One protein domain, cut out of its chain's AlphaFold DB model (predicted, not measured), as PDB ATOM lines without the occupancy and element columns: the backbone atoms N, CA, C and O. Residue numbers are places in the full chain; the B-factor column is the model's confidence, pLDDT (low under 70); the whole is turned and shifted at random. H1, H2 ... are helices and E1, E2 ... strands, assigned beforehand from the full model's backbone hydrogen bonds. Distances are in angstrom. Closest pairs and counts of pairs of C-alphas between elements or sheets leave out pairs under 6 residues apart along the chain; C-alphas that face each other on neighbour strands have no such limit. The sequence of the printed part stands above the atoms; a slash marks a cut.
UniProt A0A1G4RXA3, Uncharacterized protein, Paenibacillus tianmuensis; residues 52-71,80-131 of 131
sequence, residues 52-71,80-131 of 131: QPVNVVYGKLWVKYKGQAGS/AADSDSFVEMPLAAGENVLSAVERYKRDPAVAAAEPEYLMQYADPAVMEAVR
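What this domain is: This is residues 52 to 71 and 80 to 131 of the 131 residues of an uncharacterized protein of Paenibacillus tianmuensis (UniProt A0A1G4RXA3). A two-stranded antiparallel ribbon, E1 and E2, has H1 packed on it, and a tail, residues 121 to 131 with short H2, sticks out. The printed part has 72 residues, ordered E1, H1, E2, H2, mixed in class, under half in named elements. It is only just loose, close to extended, with radius of gyration of the C-alphas 16.6 A, spanning 58 by 31 by 15 A.

Where its parts are: E1, residues 56 to 65, 21.3 A, begins at C-alpha 56 (194.795, 176.324, 190.351) and bends by 95 degrees at residue 59. E2 is residues 110 to 117, 19.6 A; H1, residues 97 to 105, 12.2 A. H2, residues 124 to 128, 6.9 A, ends at C-alpha 128 (183.320, 162.134, 211.476).

How they stand to each other: In antiparallel E1 and E2, N 62 and O 114 are 2.8 A apart, within hydrogen-bond range. H1's closest C-alphas are Val 101 to Ala 113 of E2, 5.5 A, and Val 97 to Gly 59 of E1, 6.5 A. H2 is apart from E1 and H1. Every O i to N i+4 pair is within range in H1; in H2, 0 of 1, with 1 of 2 O i to N i+3 pairs.

The domain as a whole: Residues 72 to 79 are not printed; C-alphas 71 and 80 are 11.7 A apart. Of the links printed whole, H1 to E2 is tight and E2 to H2 short. pLDDT is under 70 in 21 residues, among them 124 to 131.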
ATOM      1  N   GLN A  52     200.024 181.840 193.213       58.97
ATOM      2  CA  GLN A  52     198.925 181.117 192.592       58.97
ATOM      3  C   GLN A  52     198.144 180.428 193.714       58.97
ATOM      4  O   GLN A  52     198.764 179.873 194.629       58.97
ATOM      5  N   PRO A  53     196.803 180.472 193.686       63.19
ATOM      6  CA  PRO A  53     196.012 179.702 194.622       63.19
ATOM      7  C   PRO A  53     196.446 178.244 194.489       63.19
ATOM      8  O   PRO A  53     196.556 177.745 193.372       63.19
ATOM      9  N   VAL A  54     196.671 177.564 195.616       65.12
ATOM     10  CA  VAL A  54     197.115 176.152 195.658       65.12
ATOM     11  C   VAL A  54     196.216 175.242 194.811       65.12
ATOM     12  O   VAL A  54     196.652 174.214 194.304       65.12
ATOM     13  N   ASN A  55     194.970 175.660 194.611       76.12
ATOM     14  CA  ASN A  55     193.961 174.915 193.885       76.12
ATOM     15  C   ASN A  55     193.865 175.299 192.401       76.12
ATOM     16  O   ASN A  55     192.867 174.952 191.794       76.12
ATOM     17  N   VAL A  56     194.812 176.024 191.798       77.69
ATOM     18  CA  VAL A  56     194.795 176.324 190.351       77.69
ATOM     19  C   VAL A  56     195.665 175.331 189.583       77.69
ATOM     20  O   VAL A  56     196.826 175.113 189.922       77.69
ATOM     21  N   VAL A  57     195.116 174.755 188.514       77.69
ATOM     22  CA  VAL A  57     195.864 173.908 187.583       77.69
ATOM     23  C   VAL A  57     196.771 174.787 186.730       77.69
ATOM     24  O   VAL A  57     196.326 175.698 186.027       77.69
ATOM     25  N   TYR A  58     198.069 174.505 186.788       73.06
ATOM     26  CA  TYR A  58     199.052 175.236 186.005       73.06
ATOM     27  C   TYR A  58     198.853 174.992 184.510       73.06
ATOM     28  O   TYR A  58     198.583 173.871 184.084       73.06
ATOM     29  N   GLY A  59     199.045 176.030 183.698       74.75
ATOM     30  CA  GLY A  59     199.049 175.867 182.245       74.75
ATOM     31  C   GLY A  59     197.666 175.807 181.597       74.75
ATOM     32  O   GLY A  59     197.608 175.696 180.378       74.75
ATOM     33  N   LYS A  60     196.576 175.906 182.369       83.12
ATOM     34  CA  LYS A  60     195.213 175.815 181.842       83.12
ATOM     35  C   LYS A  60     194.382 177.052 182.143       83.12
ATOM     36  O   LYS A  60     194.243 177.465 183.296       83.12
ATOM     37  N   LEU A  61     193.803 177.617 181.088       87.81
ATOM     38  CA  LEU A  61     192.935 178.783 181.142       87.81
ATOM     39  C   LEU A  61     191.704 178.552 180.272       87.81
ATOM     40  O   LEU A  61     191.826 178.219 179.098       87.81
ATOM     41  N   TRP A  62     190.537 178.833 180.834       88.44
ATOM     42  CA  TRP A  62     189.251 178.754 180.165       88.44
ATOM     43  C   TRP A  62     188.738 180.161 179.867       88.44
ATOM     44  O   TRP A  62     188.617 180.997 180.762       88.44
ATOM     45  N   VAL A  63     188.429 180.441 178.601       87.88
ATOM     46  CA  VAL A  63     187.931 181.747 178.152       87.88
ATOM     47  C   VAL A  63     186.598 181.576 177.441       87.88
ATOM     48  O   VAL A  63     186.441 180.730 176.565       87.88
ATOM     49  N   LYS A  64     185.631 182.408 177.817       86.69
ATOM     50  CA  LYS A  64     184.325 182.529 177.179       86.69
ATOM     51  C   LYS A  64     184.243 183.876 176.483       86.69
ATOM     52  O   LYS A  64     184.461 184.913 177.110       86.69
ATOM     53  N   TYR A  65     183.890 183.868 175.207       82.88
ATOM     54  CA  TYR A  65     183.720 185.082 174.414       82.88
ATOM     55  C   TYR A  65     182.262 185.534 174.408       82.88
ATOM     56  O   TYR A  65     181.342 184.732 174.567       82.88
ATOM     57  N   LYS A  66     182.042 186.838 174.239       81.25
ATOM     58  CA  LYS A  66     180.711 187.374 173.957       81.25
ATOM     59  C   LYS A  66     180.352 186.905 172.552       81.25
ATOM     60  O   LYS A  66     181.080 187.218 171.608       81.25
ATOM     61  N   GLY A  67     179.281 186.121 172.422       64.25
ATOM     62  CA  GLY A  67     178.744 185.739 171.118       64.25
ATOM     63  C   GLY A  67     178.625 186.996 170.260       64.25
ATOM     64  O   GLY A  67     177.994 187.962 170.681       64.25
ATOM     65  N   GLN A  68     179.316 187.002 169.118       51.34
ATOM     66  CA  GLN A  68     179.438 188.141 168.203       51.34
ATOM     67  C   GLN A  68     180.401 189.275 168.625       51.34
ATOM     68  O   GLN A  68     180.138 190.453 168.395       51.34
ATOM     69  N   ALA A  69     181.582 188.957 169.152       49.31
ATOM     70  CA  ALA A  69     182.724 189.852 168.969       49.31
ATOM     71  C   ALA A  69     183.339 189.582 167.588       49.31
ATOM     72  O   ALA A  69     183.922 188.521 167.370       49.31
ATOM     73  N   GLY A  70     183.161 190.511 166.643       47.28
ATOM     74  CA  GLY A  70     183.708 190.449 165.284       47.28
ATOM     75  C   GLY A  70     185.235 190.370 165.278       47.28
ATOM     76  O   GLY A  70     185.922 191.371 165.102       47.28
ATOM     77  N   SER A  71     185.776 189.174 165.494       45.56
ATOM     78  CA  SER A  71     187.198 188.904 165.359       45.56
ATOM     79  C   SER A  71     187.498 188.657 163.884       45.56
ATOM     80  O   SER A  71     187.578 187.521 163.429       45.56
ATOM     81  N   ALA A  80     181.977 179.151 168.096       49.38
ATOM     82  CA  ALA A  80     181.344 179.603 169.341       49.38
ATOM     83  C   ALA A  80     180.368 180.777 169.152       49.38
ATOM     84  O   ALA A  80     180.087 181.530 170.083       49.38
ATOM     85  N   ALA A  81     179.840 180.954 167.938       47.22
ATOM     86  CA  ALA A  81     178.608 181.713 167.773       47.22
ATOM     87  C   ALA A  81     177.481 180.862 168.389       47.22
ATOM     88  O   ALA A  81     177.179 179.793 167.870       47.22
ATOM     89  N   ASP A  82     176.948 181.299 169.531       50.50
ATOM     90  CA  ASP A  82     175.849 180.693 170.313       50.50
ATOM     91  C   ASP A  82     176.170 179.529 171.263       50.50
ATOM     92  O   ASP A  82     175.264 179.022 171.929       50.50
ATOM     93  N   SER A  83     177.432 179.122 171.423       54.69
ATOM     94  CA  SER A  83     177.769 178.130 172.447       54.69
ATOM     95  C   SER A  83     178.094 178.810 173.777       54.69
ATOM     96  O   SER A  83     178.995 179.641 173.885       54.69
ATOM     97  N   ASP A  84     177.404 178.402 174.844       64.81
ATOM     98  CA  ASP A  84     177.683 178.822 176.227       64.81
ATOM     99  C   ASP A  84     179.003 178.216 176.771       64.81
ATOM    100  O   ASP A  84     179.205 178.068 177.976       64.81
ATOM    101  N   SER A  85     179.903 177.821 175.866       70.06
ATOM    102  CA  SER A  85     181.075 176.993 176.117       70.06
ATOM    103  C   SER A  85     182.323 177.826 176.365       70.06
ATOM    104  O   SER A  85     182.608 178.785 175.644       70.06
ATOM    105  N   PHE A  86     183.125 177.388 177.327       82.75
ATOM    106  CA  PHE A  86     184.485 177.872 177.505       82.75
ATOM    107  C   PHE A  86     185.434 177.183 176.524       82.75
ATOM    108  O   PHE A  86     185.278 176.000 176.222       82.75
ATOM    109  N   VAL A  87     186.438 177.920 176.058       84.06
ATOM    110  CA  VAL A  87     187.512 177.404 175.207       84.06
ATOM    111  C   VAL A  87     188.823 177.461 175.978       84.06
ATOM    112  O   VAL A  87     189.113 178.459 176.644       84.06
ATOM    113  N   GLU A  88     189.609 176.392 175.891       86.38
ATOM    114  CA  GLU A  88     190.955 176.357 176.454       86.38
ATOM    115  C   GLU A  88     191.875 177.277 175.644       86.38
ATOM    116  O   GLU A  88     191.939 177.190 174.415       86.38
ATOM    117  N   MET A  89     192.580 178.173 176.332       83.75
ATOM    118  CA  MET A  89     193.472 179.145 175.710       83.75
ATOM    119  C   MET A  89     194.923 178.920 176.129       83.75
ATOM    120  O   MET A  89     195.200 178.738 177.318       83.75
ATOM    121  N   PRO A  90     195.874 179.003 175.180       76.81
ATOM    122  CA  PRO A  90     197.283 178.862 175.493       76.81
ATOM    123  C   PRO A  90     197.795 180.055 176.311       76.81
ATOM    124  O   PRO A  90     197.392 181.212 176.123       76.81
ATOM    125  N   LEU A  91     198.735 179.752 177.203       82.00
ATOM    126  CA  LEU A  91     199.499 180.721 177.983       82.00
ATOM    127  C   LEU A  91     200.796 181.088 177.267       82.00
ATOM    128  O   LEU A  91     201.384 180.262 176.565       82.00
ATOM    129  N   ALA A  92     201.273 182.317 177.469       81.31
ATOM    130  CA  ALA A  92     202.612 182.678 177.026       81.31
ATOM    131  C   ALA A  92     203.681 181.949 177.866       81.31
ATOM    132  O   ALA A  92     203.452 181.560 179.015       81.31
ATOM    133  N   ALA A  93     204.869 181.747 177.290       76.19
ATOM    134  CA  ALA A  93     205.955 181.042 177.964       76.19
ATOM    135  C   ALA A  93     206.353 181.763 179.265       76.19
ATOM    136  O   ALA A  93     206.767 182.920 179.239       76.19
ATOM    137  N   GLY A  94     206.221 181.071 180.401       75.12
ATOM    138  CA  GLY A  94     206.499 181.635 181.727       75.12
ATOM    139  C   GLY A  94     205.419 182.580 182.270       75.12
ATOM    140  O   GLY A  94     205.629 183.188 183.317       75.12
ATOM    141  N   GLU A  95     204.270 182.712 181.598       81.06
ATOM    142  CA  GLU A  95     203.137 183.508 182.081       81.06
ATOM    143  C   GLU A  95     202.392 182.771 183.203       81.06
ATOM    144  O   GLU A  95     202.064 181.588 183.100       81.06
ATOM    145  N   ASN A  96     202.104 183.488 184.289       84.31
ATOM    146  CA  ASN A  96     201.249 182.986 185.357       84.31
ATOM    147  C   ASN A  96     199.790 182.950 184.864       84.31
ATOM    148  O   ASN A  96     199.307 183.926 184.290       84.31
ATOM    149  N   VAL A  97     199.070 181.859 185.146       85.44
ATOM    150  CA  VAL A  97     197.651 181.698 184.787       85.44
ATOM    151  C   VAL A  97     196.795 182.889 185.231       85.44
ATOM    152  O   VAL A  97     195.984 183.371 184.450       85.44
ATOM    153  N   LEU A  98     197.017 183.438 186.427       85.31
ATOM    154  CA  LEU A  98     196.286 184.620 186.899       85.31
ATOM    155  C   LEU A  98     196.576 185.871 186.063       85.31
ATOM    156  O   LEU A  98     195.665 186.636 185.753       85.31
ATOM    157  N   SER A  99     197.831 186.065 185.659       86.69
ATOM    158  CA  SER A  99     198.212 187.175 184.782       86.69
ATOM    159  C   SER A  99     197.547 187.046 183.413       86.69
ATOM    160  O   SER A  99     197.069 188.041 182.865       86.69
ATOM    161  N   ALA A 100     197.431 185.819 182.899       86.19
ATOM    162  CA  ALA A 100     196.686 185.557 181.678       86.19
ATOM    163  C   ALA A 100     195.187 185.818 181.860       86.19
ATOM    164  O   ALA A 100     194.598 186.499 181.026       86.19
ATOM    165  N   VAL A 101     194.570 185.373 182.964       88.75
ATOM    166  CA  VAL A 101     193.167 185.694 183.290       88.75
ATOM    167  C   VAL A 101     192.938 187.202 183.228       88.75
ATOM    168  O   VAL A 101     192.004 187.656 182.573       88.75
ATOM    169  N   GLU A 102     193.796 187.994 183.871       89.00
ATOM    170  CA  GLU A 102     193.690 189.452 183.822       89.00
ATOM    171  C   GLU A 102     193.844 190.007 182.405       89.00
ATOM    172  O   GLU A 102     193.115 190.918 182.018       89.00
ATOM    173  N   ARG A 103     194.782 189.469 181.619       87.75
ATOM    174  CA  ARG A 103     194.979 189.856 180.219       87.75
ATOM    175  C   ARG A 103     193.722 189.600 179.388       87.75
ATOM    176  O   ARG A 103     193.300 190.505 178.678       87.75
ATOM    177  N   TYR A 104     193.098 188.431 179.514       85.12
ATOM    178  CA  TYR A 104     191.861 188.117 178.794       85.12
ATOM    179  C   TYR A 104     190.658 188.902 179.327       85.12
ATOM    180  O   TYR A 104     189.833 189.333 178.537       85.12
ATOM    181  N   LYS A 105     190.575 189.196 180.631       86.88
ATOM    182  CA  LYS A 105     189.521 190.070 181.184       86.88
ATOM    183  C   LYS A 105     189.580 191.508 180.661       86.88
ATOM    184  O   LYS A 105     188.565 192.199 180.689       86.88
ATOM    185  N   ARG A 106     190.751 191.972 180.211       87.31
ATOM    186  CA  ARG A 106     190.912 193.290 179.571       87.31
ATOM    187  C   ARG A 106     190.414 193.308 178.123       87.31
ATOM    188  O   ARG A 106     190.217 194.396 177.589       87.31
ATOM    189  N   ASP A 107     190.215 192.153 177.492       84.12
ATOM    190  CA  ASP A 107     189.715 192.073 176.122       84.12
ATOM    191  C   ASP A 107     188.194 192.341 176.096       84.12
ATOM    192  O   ASP A 107     187.427 191.610 176.732       84.12
ATOM    193  N   PRO A 108     187.713 193.367 175.367       81.06
ATOM    194  CA  PRO A 108     186.284 193.662 175.275       81.06
ATOM    195  C   PRO A 108     185.460 192.522 174.653       81.06
ATOM    196  O   PRO A 108     184.258 192.437 174.936       81.06
ATOM    197  N   ALA A 109     186.082 191.653 173.847       82.12
ATOM    198  CA  ALA A 109     185.463 190.476 173.243       82.12
ATOM    199  C   ALA A 109     185.224 189.341 174.250       82.12
ATOM    200  O   ALA A 109     184.375 188.477 174.020       82.12
ATOM    201  N   VAL A 110     185.950 189.333 175.369       84.06
ATOM    202  CA  VAL A 110     185.854 188.290 176.389       84.06
ATOM    203  C   VAL A 110     184.678 188.584 177.322       84.06
ATOM    204  O   VAL A 110     184.501 189.690 177.836       84.06
ATOM    205  N   ALA A 111     183.832 187.575 177.522       85.94
ATOM    206  CA  ALA A 111     182.740 187.589 178.489       85.94
ATOM    207  C   ALA A 111     183.227 187.149 179.874       85.94
ATOM    208  O   ALA A 111     182.880 187.771 180.874       85.94
ATOM    209  N   ALA A 112     184.036 186.090 179.928       86.50
ATOM    210  CA  ALA A 112     184.629 185.570 181.154       86.50
ATOM    211  C   ALA A 112     185.972 184.890 180.858       86.50
ATOM    212  O   ALA A 112     186.163 184.315 179.790       86.50
ATOM    213  N   ALA A 113     186.891 184.938 181.817       89.25
ATOM    214  CA  ALA A 113     188.142 184.191 181.776       89.25
ATOM    215  C   ALA A 113     188.438 183.664 183.177       89.25
ATOM    216  O   ALA A 113     188.445 184.445 184.137       89.25
ATOM    217  N   GLU A 114     188.671 182.360 183.282       88.50
ATOM    218  CA  GLU A 114     188.871 181.661 184.548       88.50
ATOM    219  C   GLU A 114     189.962 180.595 184.425       88.50
ATOM    220  O   GLU A 114     190.092 179.946 183.385       88.50
ATOM    221  N   PRO A 115     190.780 180.409 185.471       88.50
ATOM    222  CA  PRO A 115     191.714 179.301 185.518       88.50
ATOM    223  C   PRO A 115     190.967 177.989 185.796       88.50
ATOM    224  O   PRO A 115     189.858 177.986 186.327       88.50
ATOM    225  N   GLU A 116     191.591 176.857 185.489       85.12
ATOM    226  CA  GLU A 116     191.072 175.566 185.948       85.12
ATOM    227  C   GLU A 116     191.404 175.358 187.430       85.12
ATOM    228  O   GLU A 116     192.532 175.611 187.858       85.12
ATOM    229  N   TYR A 117     190.428 174.891 188.212       83.50
ATOM    230  CA  TYR A 117     190.587 174.660 189.645       83.50
ATOM    231  C   TYR A 117     190.591 173.166 189.995       83.50
ATOM    232  O   TYR A 117     189.759 172.396 189.517       83.50
ATOM    233  N   LEU A 118     191.496 172.765 190.888       83.31
ATOM    234  CA  LEU A 118     191.500 171.466 191.547       83.31
ATOM    235  C   LEU A 118     190.403 171.442 192.615       83.31
ATOM    236  O   LEU A 118     190.491 172.123 193.640       83.31
ATOM    237  N   MET A 119     189.378 170.631 192.381       78.06
ATOM    238  CA  MET A 119     188.350 170.349 193.377       78.06
ATOM    239  C   MET A 119     188.885 169.311 194.367       78.06
ATOM    240  O   MET A 119     189.196 168.184 193.982       78.06
ATOM    241  N   GLN A 120     188.981 169.673 195.646       73.56
ATOM    242  CA  GLN A 120     189.210 168.699 196.711       73.56
ATOM    243  C   GLN A 120     187.858 168.139 197.145       73.56
ATOM    244  O   GLN A 120     186.995 168.879 197.615       73.56
ATOM    245  N   TYR A 121     187.661 166.835 196.969       72.50
ATOM    246  CA  TYR A 121     186.483 166.163 197.496       72.50
ATOM    247  C   TYR A 121     186.638 166.025 199.013       72.50
ATOM    248  O   TYR A 121     187.527 165.319 199.487       72.50
ATOM    249  N   ALA A 122     185.793 166.718 199.774       71.62
ATOM    250  CA  ALA A 122     185.694 166.489 201.207       71.62
ATOM    251  C   ALA A 122     184.885 165.207 201.424       71.62
ATOM    252  O   ALA A 122     183.665 165.208 201.267       71.62
ATOM    253  N   ASP A 123     185.568 164.108 201.743       72.50
ATOM    254  CA  ASP A 123     184.897 162.865 202.107       72.50
ATOM    255  C   ASP A 123     184.199 163.046 203.470       72.50
ATOM    256  O   ASP A 123     184.883 163.269 204.479       72.50
ATOM    257  N   PRO A 124     182.856 162.968 203.539       66.06
ATOM    258  CA  PRO A 124     182.134 163.126 204.795       66.06
ATOM    259  C   PRO A 124     182.535 162.076 205.844       66.06
ATOM    260  O   PRO A 124     182.496 162.382 207.034       66.06
ATOM    261  N   ALA A 125     182.995 160.886 205.436       64.50
ATOM    262  CA  ALA A 125     183.436 159.840 206.362       64.50
ATOM    263  C   ALA A 125     184.742 160.200 207.097       64.50
ATOM    264  O   ALA A 125     184.963 159.764 208.225       64.50
ATOM    265  N   VAL A 126     185.596 161.034 206.494       59.72
ATOM    266  CA  VAL A 126     186.844 161.508 207.116       59.72
ATOM    267  C   VAL A 126     186.565 162.606 208.148       59.72
ATOM    268  O   VAL A 126     187.302 162.726 209.125       59.72
ATOM    269  N   MET A 127     185.482 163.377 207.991       56.22
ATOM    270  CA  MET A 127     185.132 164.432 208.950       56.22
ATOM    271  C   MET A 127     184.527 163.903 210.259       56.22
ATOM    272  O   MET A 127     184.652 164.566 211.286       56.22
ATOM    273  N   GLU A 128     183.892 162.725 210.254       56.62
ATOM    274  CA  GLU A 128     183.320 162.134 211.476       56.62
ATOM    275  C   GLU A 128     184.358 161.425 212.357       56.62
ATOM    276  O   GLU A 128     184.134 161.264 213.554       56.62
ATOM    277  N   ALA A 129     185.519 161.059 211.807       55.31
ATOM    278  CA  ALA A 129     186.591 160.386 212.545       55.31
ATOM    279  C   ALA A 129     187.439 161.329 213.431       55.31
ATOM    280  O   ALA A 129     188.349 160.866 214.117       55.31
ATOM    281  N   VAL A 130     187.162 162.640 213.420       54.06
ATOM    282  CA  VAL A 130     187.878 163.672 214.203       54.06
ATOM    283  C   VAL A 130     186.988 164.235 215.324       54.06
ATOM    284  O   VAL A 130     187.035 165.427 215.629       54.06
ATOM    285  N   ARG A 131     186.136 163.401 215.930       48.06
ATOM    286  CA  ARG A 131     185.311 163.789 217.082       48.06
ATOM    287  C   ARG A 131     185.656 163.017 218.342       48.06
ATOM    288  O   ARG A 131     185.915 161.801 218.233       48.06
TER     289      ARG A 131